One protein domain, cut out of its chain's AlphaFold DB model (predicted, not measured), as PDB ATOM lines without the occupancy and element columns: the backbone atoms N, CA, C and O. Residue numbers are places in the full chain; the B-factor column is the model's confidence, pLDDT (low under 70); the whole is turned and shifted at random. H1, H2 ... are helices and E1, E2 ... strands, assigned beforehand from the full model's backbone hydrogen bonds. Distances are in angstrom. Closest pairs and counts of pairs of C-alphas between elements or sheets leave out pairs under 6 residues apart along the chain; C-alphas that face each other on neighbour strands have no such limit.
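AT A GLANCE: This is residues 146 to 201 and 224 to 242 of the 242 residues of an uncharacterized protein of Gammaproteobacteria bacterium HGW-Gammaproteobacteria-13 (UniProt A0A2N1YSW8). A strongly twisted sheet of four strands, E1 to E4, has helix H3 across one face. The short helices H1 and H2 sit close together at the end where E1 begins and E2 ends, and E5 is an arm reaching away from the sheet and leading into H3. The 75 printed residues hold three named helices and five named strands, in the order H1 E1 E2 H2 E3 E4 E5 H3; the sheet E1 - E2 - E3 - E4 is antiparallel and the class is mixed, helices and strands. The whole is only just compact, close to loose, with a radius of gyration of the C-alphas of 13.3 A and spans of 37 by 34 by 20 A.

IN THESE COORDINATES: H1 is residues 147 to 150, from C-alpha 147 at (21.756, -10.112, -5.700). E1, 157 to 164, is 20.0 A long and bends by 58 degrees at residue 161; E2, 167 to 173, is 18.8 A. H2 is 176 to 180. E3, 185 to 190, is 16.6 A, and E4, 193 to 198, 15.9 A. E5 is 226 to 230, 13.1 A; H3, 232 to 240, is 12.3 A and ends at C-alpha 240 (44.998, -10.220, 15.163).

HOW THE PARTS SIT: E1 and E2 form a hairpin, with N 159 to O 171 at 2.8 A. E2 and E3 are antiparallel, with N 170 to O 187 at 3.1 A. E3 and E4 form a hairpin, with N 188 to O 195 at 2.9 A. H3 is on the sheet at a height of 8.2 A, across the strands, at 69 degrees to E2 on the local plane; its closest C-alphas to E4 are Ile 239 and Tyr 195, 5.3 A. H2 only grazes the sheet, with residues 178 to 179. H1 and H2 are close but not clearly touching, C-alphas 149 and 176 being 5.8 A apart. E5 pairs with no named strand. Every O i to N i+4 pair is within hydrogen-bond range in H2 and H3; H1 is too short for one.

THE WHOLE: The farthest C-alphas, of Glu 152 and Thr 224, are 38.8 A apart. Residues 202 to 223 are not printed; C-alphas 201 and 224 are 12.3 A apart across the cut. Of the links printed whole, none is long. No printed residue has a pLDDT under 70.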
ATOM      1  N   LEU A 146      21.557 -11.813  -1.841       94.06
ATOM      2  CA  LEU A 146      22.558 -12.435  -2.724       94.06
ATOM      3  C   LEU A 146      22.652 -11.782  -4.114       94.06
ATOM      4  O   LEU A 146      23.385 -12.265  -4.973       94.06
ATOM      5  N   GLN A 147      21.896 -10.708  -4.366       93.50
ATOM      6  CA  GLN A 147      21.756 -10.112  -5.700       93.50
ATOM      7  C   GLN A 147      23.088  -9.606  -6.260       93.50
ATOM      8  O   GLN A 147      23.331  -9.757  -7.455       93.50
ATOM      9  N   SER A 148      23.967  -9.082  -5.405       95.12
ATOM     10  CA  SER A 148      25.252  -8.523  -5.832       95.12
ATOM     11  C   SER A 148      26.221  -9.574  -6.386       95.12
ATOM     12  O   SER A 148      27.141  -9.234  -7.127       95.12
ATOM     13  N   LEU A 149      25.988 -10.867  -6.114       95.00
ATOM     14  CA  LEU A 149      26.737 -11.953  -6.752       95.00
ATOM     15  C   LEU A 149      26.442 -12.055  -8.256       95.00
ATOM     16  O   LEU A 149      27.281 -12.569  -8.993       95.00
ATOM     17  N   MET A 150      25.272 -11.582  -8.701       93.50
ATOM     18  CA  MET A 150      24.822 -11.619 -10.100       93.50
ATOM     19  C   MET A 150      25.223 -10.366 -10.896       93.50
ATOM     20  O   MET A 150      24.911 -10.278 -12.082       93.50
ATOM     21  N   GLU A 151      25.845  -9.376 -10.255       93.56
ATOM     22  CA  GLU A 151      26.270  -8.135 -10.907       93.56
ATOM     23  C   GLU A 151      27.561  -8.330 -11.722       93.56
ATOM     24  O   GLU A 151      28.307  -9.289 -11.525       93.56
ATOM     25  N   GLU A 152      27.843  -7.393 -12.633       90.38
ATOM     26  CA  GLU A 152      29.106  -7.320 -13.376       90.38
ATOM     27  C   GLU A 152      29.827  -5.992 -13.052       90.38
ATOM     28  O   GLU A 152      29.365  -4.931 -13.483       90.38
ATOM     29  N   PRO A 153      30.958  -6.007 -12.316       89.75
ATOM     30  CA  PRO A 153      31.605  -7.173 -11.708       89.75
ATOM     31  C   PRO A 153      30.840  -7.700 -10.484       89.75
ATOM     32  O   PRO A 153      30.253  -6.927  -9.730       89.75
ATOM     33  N   SER A 154      30.916  -9.015 -10.265       92.75
ATOM     34  CA  SER A 154      30.311  -9.675  -9.103       92.75
ATOM     35  C   SER A 154      30.914  -9.132  -7.809       92.75
ATOM     36  O   SER A 154      32.135  -8.957  -7.717       92.75
ATOM     37  N   GLN A 155      30.073  -8.864  -6.809       96.31
ATOM     38  CA  GLN A 155      30.510  -8.392  -5.495       96.31
ATOM     39  C   GLN A 155      30.258  -9.457  -4.422       96.31
ATOM     40  O   GLN A 155      29.140  -9.984  -4.355       96.31
ATOM     41  N   PRO A 156      31.245  -9.743  -3.547       96.69
ATOM     42  CA  PRO A 156      31.082 -10.737  -2.498       96.69
ATOM     43  C   PRO A 156      29.932 -10.420  -1.539       96.69
ATOM     44  O   PRO A 156      29.707  -9.263  -1.184       96.69
ATOM     45  N   VAL A 157      29.258 -11.466  -1.067       97.38
ATOM     46  CA  VAL A 157      28.199 -11.386  -0.058       97.38
ATOM     47  C   VAL A 157      28.582 -12.208   1.158       97.38
ATOM     48  O   VAL A 157      28.920 -13.387   1.044       97.38
ATOM     49  N   ASP A 158      28.453 -11.589   2.328       97.12
ATOM     50  CA  ASP A 158      28.640 -12.242   3.616       97.12
ATOM     51  C   ASP A 158      27.274 -12.615   4.205       97.12
ATOM     52  O   ASP A 158      26.501 -11.758   4.631       97.12
ATOM     53  N   ALA A 159      26.974 -13.910   4.236       96.56
ATOM     54  CA  ALA A 159      25.813 -14.487   4.897       96.56
ATOM     55  C   ALA A 159      26.127 -14.717   6.391       96.56
ATOM     56  O   ALA A 159      26.960 -15.573   6.712       96.56
ATOM     57  N   PRO A 160      25.497 -13.992   7.334       96.00
ATOM     58  CA  PRO A 160      25.835 -14.105   8.751       96.00
ATOM     59  C   PRO A 160      25.530 -15.496   9.319       96.00
ATOM     60  O   PRO A 160      24.422 -16.011   9.172       96.00
ATOM     61  N   LEU A 161      26.488 -16.081  10.043       95.00
ATOM     62  CA  LEU A 161      26.287 -17.332  10.782       95.00
ATOM     63  C   LEU A 161      25.985 -17.096  12.252       95.00
ATOM     64  O   LEU A 161      25.140 -17.789  12.821       95.00
ATOM     65  N   GLY A 162      26.649 -16.126  12.869       96.06
ATOM     66  CA  GLY A 162      26.469 -15.813  14.278       96.06
ATOM     67  C   GLY A 162      27.606 -14.965  14.829       96.06
ATOM     68  O   GLY A 162      28.484 -14.514  14.095       96.06
ATOM     69  N   ARG A 163      27.585 -14.750  16.145       97.12
ATOM     70  CA  ARG A 163      28.582 -13.950  16.856       97.12
ATOM     71  C   ARG A 163      29.090 -14.692  18.090       97.12
ATOM     72  O   ARG A 163      28.290 -15.132  18.909       97.12
ATOM     73  N   LEU A 164      30.410 -14.822  18.217       96.62
ATOM     74  CA  LEU A 164      31.112 -15.422  19.354       96.62
ATOM     75  C   LEU A 164      31.857 -14.318  20.111       96.62
ATOM     76  O   LEU A 164      32.951 -13.909  19.721       96.62
ATOM     77  N   GLY A 165      31.252 -13.802  21.183       94.38
ATOM     78  CA  GLY A 165      31.782 -12.634  21.892       94.38
ATOM     79  C   GLY A 165      31.836 -11.407  20.977       94.38
ATOM     80  O   GLY A 165      30.804 -10.897  20.546       94.38
ATOM     81  N   GLU A 166      33.036 -10.927  20.662       95.12
ATOM     82  CA  GLU A 166      33.259  -9.787  19.755       95.12
ATOM     83  C   GLU A 166      33.495 -10.201  18.295       95.12
ATOM     84  O   GLU A 166      33.548  -9.340  17.421       95.12
ATOM     85  N   VAL A 167      33.591 -11.504  18.016       97.94
ATOM     86  CA  VAL A 167      33.887 -12.034  16.680       97.94
ATOM     87  C   VAL A 167      32.592 -12.360  15.942       97.94
ATOM     88  O   VAL A 167      31.825 -13.222  16.373       97.94
ATOM     89  N   ASN A 168      32.361 -11.712  14.802       98.06
ATOM     90  CA  ASN A 168      31.294 -12.080  13.875       98.06
ATOM     91  C   ASN A 168      31.790 -13.180  12.937       98.06
ATOM     92  O   ASN A 168      32.891 -13.080  12.405       98.06
ATOM     93  N   VAL A 169      30.976 -14.208  12.717       98.25
ATOM     94  CA  VAL A 169      31.278 -15.306  11.797       98.25
ATOM     95  C   VAL A 169      30.247 -15.299  10.676       98.25
ATOM     96  O   VAL A 169      29.047 -15.158  10.931       98.25
ATOM     97  N   ALA A 170      30.707 -15.457   9.439       97.94
ATOM     98  CA  ALA A 170      29.858 -15.461   8.256       97.94
ATOM     99  C   ALA A 170      30.368 -16.443   7.201       97.94
ATOM    100  O   ALA A 170      31.543 -16.818   7.187       97.94
ATOM    101  N   PHE A 171      29.470 -16.831   6.304       98.19
ATOM    102  CA  PHE A 171      29.824 -17.444   5.036       98.19
ATOM    103  C   PHE A 171      29.994 -16.369   3.975       98.19
ATOM    104  O   PHE A 171      29.054 -15.633   3.697       98.19
ATOM    105  N   ARG A 172      31.176 -16.299   3.370       97.94
ATOM    106  CA  ARG A 172      31.456 -15.430   2.234       97.94
ATOM    107  C   ARG A 172      31.282 -16.206   0.941       97.94
ATOM    108  O   ARG A 172      31.962 -17.209   0.722       97.94
ATOM    109  N   TYR A 173      30.411 -15.686   0.092       97.50
ATOM    110  CA  TYR A 173      30.296 -16.059  -1.308       97.50
ATOM    111  C   TYR A 173      30.948 -14.956  -2.128       97.50
ATOM    112  O   TYR A 173      30.596 -13.792  -1.978       97.50
ATOM    113  N   SER A 174      31.903 -15.307  -2.973       96.00
ATOM    114  CA  SER A 174      32.583 -14.378  -3.883       96.00
ATOM    115  C   SER A 174      32.089 -14.533  -5.318       96.00
ATOM    116  O   SER A 174      32.326 -13.655  -6.141       96.00
ATOM    117  N   THR A 175      31.432 -15.655  -5.628       95.06
ATOM    118  CA  THR A 175      30.930 -15.976  -6.967       95.06
ATOM    119  C   THR A 175      29.580 -16.689  -6.906       95.06
ATOM    120  O   THR A 175      29.195 -17.270  -5.886       95.06
ATOM    121  N   VAL A 176      28.875 -16.696  -8.040       94.69
ATOM    122  CA  VAL A 176      27.661 -17.503  -8.237       94.69
ATOM    123  C   VAL A 176      27.952 -18.996  -8.095       94.69
ATOM    124  O   VAL A 176      27.149 -19.723  -7.519       94.69
ATOM    125  N   ASP A 177      29.110 -19.460  -8.563       94.19
ATOM    126  CA  ASP A 177      29.472 -20.878  -8.518       94.19
ATOM    127  C   ASP A 177      29.624 -21.387  -7.080       94.19
ATOM    128  O   ASP A 177      29.162 -22.486  -6.763       94.19
ATOM    129  N   GLU A 178      30.191 -20.581  -6.176       95.12
ATOM    130  CA  GLU A 178      30.272 -20.905  -4.742       95.12
ATOM    131  C   GLU A 178      28.876 -21.042  -4.112       95.12
ATOM    132  O   GLU A 178      28.640 -21.939  -3.298       95.12
ATOM    133  N   LEU A 179      27.917 -20.207  -4.527       94.56
ATOM    134  CA  LEU A 179      26.520 -20.318  -4.096       94.56
ATOM    135  C   LEU A 179      25.850 -21.574  -4.674       94.56
ATOM    136  O   LEU A 179      25.169 -22.320  -3.965       94.56
ATOM    137  N   MET A 180      26.060 -21.848  -5.962       91.38
ATOM    138  CA  MET A 180      25.440 -22.977  -6.659       91.38
ATOM    139  C   MET A 180      25.973 -24.335  -6.190       91.38
ATOM    140  O   MET A 180      25.212 -25.307  -6.155       91.38
ATOM    141  N   SER A 181      27.238 -24.386  -5.777       91.25
ATOM    142  CA  SER A 181      27.894 -25.569  -5.211       91.25
ATOM    143  C   SER A 181      27.774 -25.679  -3.687       91.25
ATOM    144  O   SER A 181      28.225 -26.672  -3.124       91.25
ATOM    145  N   ALA A 182      27.144 -24.701  -3.018       91.94
ATOM    146  CA  ALA A 182      27.061 -24.621  -1.558       91.94
ATOM    147  C   ALA A 182      28.445 -24.690  -0.875       91.94
ATOM    148  O   ALA A 182      28.602 -25.301   0.185       91.94
ATOM    149  N   ALA A 183      29.450 -24.048  -1.475       94.50
ATOM    150  CA  ALA A 183      30.837 -24.050  -1.021       94.50
ATOM    151  C   ALA A 183      31.334 -22.631  -0.669       94.50
ATOM    152  O   ALA A 183      32.298 -22.156  -1.268       94.50
ATOM    153  N   PRO A 184      30.690 -21.923   0.285       96.81
ATOM    154  CA  PRO A 184      31.214 -20.649   0.757       96.81
ATOM    155  C   PRO A 184      32.513 -20.834   1.534       96.81
ATOM    156  O   PRO A 184      32.754 -21.873   2.155       96.81
ATOM    157  N   LYS A 185      33.272 -19.746   1.634       97.88
ATOM    158  CA  LYS A 185      34.341 -19.617   2.623       97.88
ATOM    159  C   LYS A 185      33.764 -19.224   3.974       97.88
ATOM    160  O   LYS A 185      32.836 -18.425   4.052       97.88
ATOM    161  N   THR A 186      34.344 -19.726   5.052       98.38
ATOM    162  CA  THR A 186      34.041 -19.263   6.409       98.38
ATOM    163  C   THR A 186      34.986 -18.131   6.769       98.38
ATOM    164  O   THR A 186      36.204 -18.312   6.752       98.38
ATOM    165  N   ILE A 187      34.435 -16.978   7.134       98.25
ATOM    166  CA  ILE A 187      35.204 -15.818   7.583       98.25
ATOM    167  C   ILE A 187      34.868 -15.466   9.031       98.25
ATOM    168  O   ILE A 187      33.749 -15.687   9.500       98.25
ATOM    169  N   ALA A 188      35.840 -14.885   9.723       98.06
ATOM    170  CA  ALA A 188      35.680 -14.311  11.047       98.06
ATOM    171  C   ALA A 188      36.149 -12.852  11.034       98.06
ATOM    172  O   ALA A 188      37.222 -12.554  10.512       98.06
ATOM    173  N   THR A 189      35.353 -11.957  11.613       97.69
ATOM    174  CA  THR A 189      35.609 -10.513  11.607       97.69
ATOM    175  C   THR A 189      35.528  -9.939  13.016       97.69
ATOM    176  O   THR A 189      34.549 -10.173  13.728       97.69
ATOM    177  N   ALA A 190      36.532  -9.152  13.402       96.50
ATOM    178  CA  ALA A 190      36.574  -8.374  14.639       96.50
ATOM    179  C   ALA A 190      37.326  -7.063  14.381       96.50
ATOM    180  O   ALA A 190      38.328  -7.078  13.675       96.50
ATOM    181  N   GLU A 191      36.845  -5.943  14.935       91.06
ATOM    182  CA  GLU A 191      37.502  -4.625  14.807       91.06
ATOM    183  C   GLU A 191      37.878  -4.275  13.350       91.06
ATOM    184  O   GLU A 191      38.994  -3.861  13.062       91.06
ATOM    185  N   GLU A 192      36.947  -4.511  12.414       88.31
ATOM    186  CA  GLU A 192      37.108  -4.302  10.958       88.31
ATOM    187  C   GLU A 192      38.159  -5.189  10.262       88.31
ATOM    188  O   GLU A 192      38.257  -5.178   9.035       88.31
ATOM    189  N   LYS A 193      38.891  -6.025  11.001       95.50
ATOM    190  CA  LYS A 193      39.773  -7.045  10.432       95.50
ATOM    191  C   LYS A 193      38.998  -8.318  10.129       95.50
ATOM    192  O   LYS A 193      38.245  -8.805  10.971       95.50
ATOM    193  N   THR A 194      39.248  -8.899   8.959       95.69
ATOM    194  CA  THR A 194      38.655 -10.169   8.529       95.69
ATOM    195  C   THR A 194      39.733 -11.222   8.314       95.69
ATOM    196  O   THR A 194      40.737 -10.968   7.655       95.69
ATOM    197  N   TYR A 195      39.477 -12.426   8.816       96.19
ATOM    198  CA  TYR A 195      40.291 -13.618   8.622       96.19
ATOM    199  C   TYR A 195      39.474 -14.714   7.925       96.19
ATOM    200  O   TYR A 195      38.336 -14.986   8.311       96.19
ATOM    201  N   GLU A 196      40.052 -15.354   6.908       97.12
ATOM    202  CA  GLU A 196      39.492 -16.562   6.296       97.12
ATOM    203  C   GLU A 196      39.829 -17.771   7.177       97.12
ATOM    204  O   GLU A 196      40.985 -18.173   7.288       97.12
ATOM    205  N   VAL A 197      38.812 -18.343   7.820       96.75
ATOM    206  CA  VAL A 197      38.969 -19.449   8.773       96.75
ATOM    207  C   VAL A 197      39.133 -20.781   8.049       96.75
ATOM    208  O   VAL A 197      39.935 -21.618   8.460       96.75
ATOM    209  N   SER A 198      38.327 -21.014   7.011       94.62
ATOM    210  CA  SER A 198      38.308 -22.271   6.260       94.62
ATOM    211  C   SER A 198      37.560 -22.110   4.940       94.62
ATOM    212  O   SER A 198      36.612 -21.330   4.853       94.62
ATOM    213  N   SER A 199      37.935 -22.905   3.940       90.50
ATOM    214  CA  SER A 199      37.164 -23.122   2.709       90.50
ATOM    215  C   SER A 199      36.305 -24.398   2.753       90.50
ATOM    216  O   SER A 199      35.644 -24.724   1.772       90.50
ATOM    217  N   GLY A 200      36.359 -25.156   3.854       90.50
ATOM    218  CA  GLY A 200      35.576 -26.371   4.085       90.50
ATOM    219  C   GLY A 200      34.304 -26.123   4.899       90.50
ATOM    220  O   GLY A 200      33.861 -24.985   5.087       90.50
ATOM    221  N   ASN A 201      33.710 -27.201   5.415       94.31
ATOM    222  CA  ASN A 201      32.551 -27.092   6.294       94.31
ATOM    223  C   ASN A 201      32.943 -26.448   7.631       94.31
ATOM    224  O   ASN A 201      33.962 -26.781   8.231       94.31
ATOM    225  N   THR A 224      36.383 -38.158   7.114       84.38
ATOM    226  CA  THR A 224      36.097 -38.646   8.470       84.38
ATOM    227  C   THR A 224      35.208 -37.696   9.274       84.38
ATOM    228  O   THR A 224      34.880 -37.996  10.426       84.38
ATOM    229  N   HIS A 225      34.825 -36.558   8.683       91.88
ATOM    230  CA  HIS A 225      34.174 -35.431   9.351       91.88
ATOM    231  C   HIS A 225      34.894 -35.016  10.643       91.88
ATOM    232  O   HIS A 225      34.264 -34.791  11.679       91.88
ATOM    233  N   THR A 226      36.229 -34.977  10.625       94.62
ATOM    234  CA  THR A 226      37.010 -34.560  11.799       94.62
ATOM    235  C   THR A 226      36.889 -33.054  11.983       94.62
ATOM    236  O   THR A 226      37.207 -32.291  11.067       94.62
ATOM    237  N   LEU A 227      36.478 -32.610  13.173       96.94
ATOM    238  CA  LEU A 227      36.232 -31.204  13.477       96.94
ATOM    239  C   LEU A 227      37.260 -30.656  14.470       96.94
ATOM    240  O   LEU A 227      37.568 -31.265  15.493       96.94
ATOM    241  N   LYS A 228      37.729 -29.437  14.210       97.31
ATOM    242  CA  LYS A 228      38.471 -28.614  15.159       97.31
ATOM    243  C   LYS A 228      37.541 -27.557  15.738       97.31
ATOM    244  O   LYS A 228      37.070 -26.677  15.018       97.31
ATOM    245  N   ARG A 229      37.326 -27.609  17.050       97.62
ATOM    246  CA  ARG A 229      36.577 -26.584  17.779       97.62
ATOM    247  C   ARG A 229      37.430 -25.333  17.975       97.62
ATOM    248  O   ARG A 229      38.545 -25.427  18.477       97.62
ATOM    249  N   LEU A 230      36.890 -24.178  17.597       98.06
ATOM    250  CA  LEU A 230      37.499 -22.862  17.779       98.06
ATOM    251  C   LEU A 230      36.644 -22.006  18.715       98.06
ATOM    252  O   LEU A 230      35.453 -21.779  18.484       98.06
ATOM    253  N   THR A 231      37.272 -21.498  19.767       97.25
ATOM    254  CA  THR A 231      36.681 -20.535  20.700       97.25
ATOM    255  C   THR A 231      36.756 -19.106  20.157       97.25
ATOM    256  O   THR A 231      37.572 -18.790  19.287       97.25
ATOM    257  N   ALA A 232      35.975 -18.194  20.747       96.06
ATOM    258  CA  ALA A 232      36.068 -16.759  20.456       96.06
ATOM    259  C   ALA A 232      37.508 -16.226  20.595       96.06
ATOM    260  O   ALA A 232      37.973 -15.448  19.767       96.06
ATOM    261  N   SER A 233      38.235 -16.682  21.623       96.38
ATOM    262  CA  SER A 233      39.612 -16.254  21.896       96.38
ATOM    263  C   SER A 233      40.624 -16.756  20.859       96.38
ATOM    264  O   SER A 233      41.595 -16.069  20.550       96.38
ATOM    265  N   GLU A 234      40.418 -17.950  20.305       96.88
ATOM    266  CA  GLU A 234      41.260 -18.492  19.235       96.88
ATOM    267  C   GLU A 234      40.999 -17.778  17.916       96.88
ATOM    268  O   GLU A 234      41.954 -17.408  17.238       96.88
ATOM    269  N   LEU A 235      39.729 -17.518  17.592       96.88
ATOM    270  CA  LEU A 235      39.364 -16.743  16.408       96.88
ATOM    271  C   LEU A 235      39.918 -15.319  16.482       96.88
ATOM    272  O   LEU A 235      40.518 -14.855  15.519       96.88
ATOM    273  N   ARG A 236      39.795 -14.650  17.635       96.12
ATOM    274  CA  ARG A 236      40.349 -13.304  17.831       96.12
ATOM    275  C   ARG A 236      41.865 -13.278  17.632       96.12
ATOM    276  O   ARG A 236      42.356 -12.456  16.869       96.12
ATOM    277  N   ARG A 237      42.595 -14.222  18.237       95.62
ATOM    278  CA  ARG A 237      44.051 -14.335  18.043       95.62
ATOM    279  C   ARG A 237      44.428 -14.574  16.581       95.62
ATOM    280  O   ARG A 237      45.419 -14.021  16.119       95.62
ATOM    281  N   ALA A 238      43.654 -15.380  15.852       93.75
ATOM    282  CA  ALA A 238      43.890 -15.611  14.429       93.75
ATOM    283  C   ALA A 238      43.643 -14.347  13.586       93.75
ATOM    284  O   ALA A 238      44.420 -14.067  12.679       93.75
ATOM    285  N   ILE A 239      42.615 -13.558  13.917       95.25
ATOM    286  CA  ILE A 239      42.336 -12.267  13.269       95.25
ATOM    287  C   ILE A 239      43.458 -11.259  13.538       95.25
ATOM    288  O   ILE A 239      43.899 -10.577  12.622       95.25
ATOM    289  N   GLU A 240      43.942 -11.166  14.778       92.94
ATOM    290  CA  GLU A 240      44.998 -10.220  15.163       92.94
ATOM    291  C   GLU A 240      46.356 -10.538  14.523       92.94
ATOM    292  O   GLU A 240      47.138  -9.621  14.270       92.94
ATOM    293  N   ALA A 241      46.628 -11.820  14.264       90.81
ATOM    294  CA  ALA A 241      47.858 -12.291  13.632       90.81
ATOM    295  C   ALA A 241      47.911 -12.067  12.107       90.81
ATOM    296  O   ALA A 241      48.981 -12.251  11.524       90.81
ATOM    297  N   ASN A 242      46.787 -11.695  11.478       75.06
ATOM    298  CA  ASN A 242      46.700 -11.292  10.069       75.06
ATOM    299  C   ASN A 242      46.653  -9.758   9.920       75.06
ATOM    300  O   ASN A 242      47.155  -9.296   8.875       75.06
TER     301      ASN A 242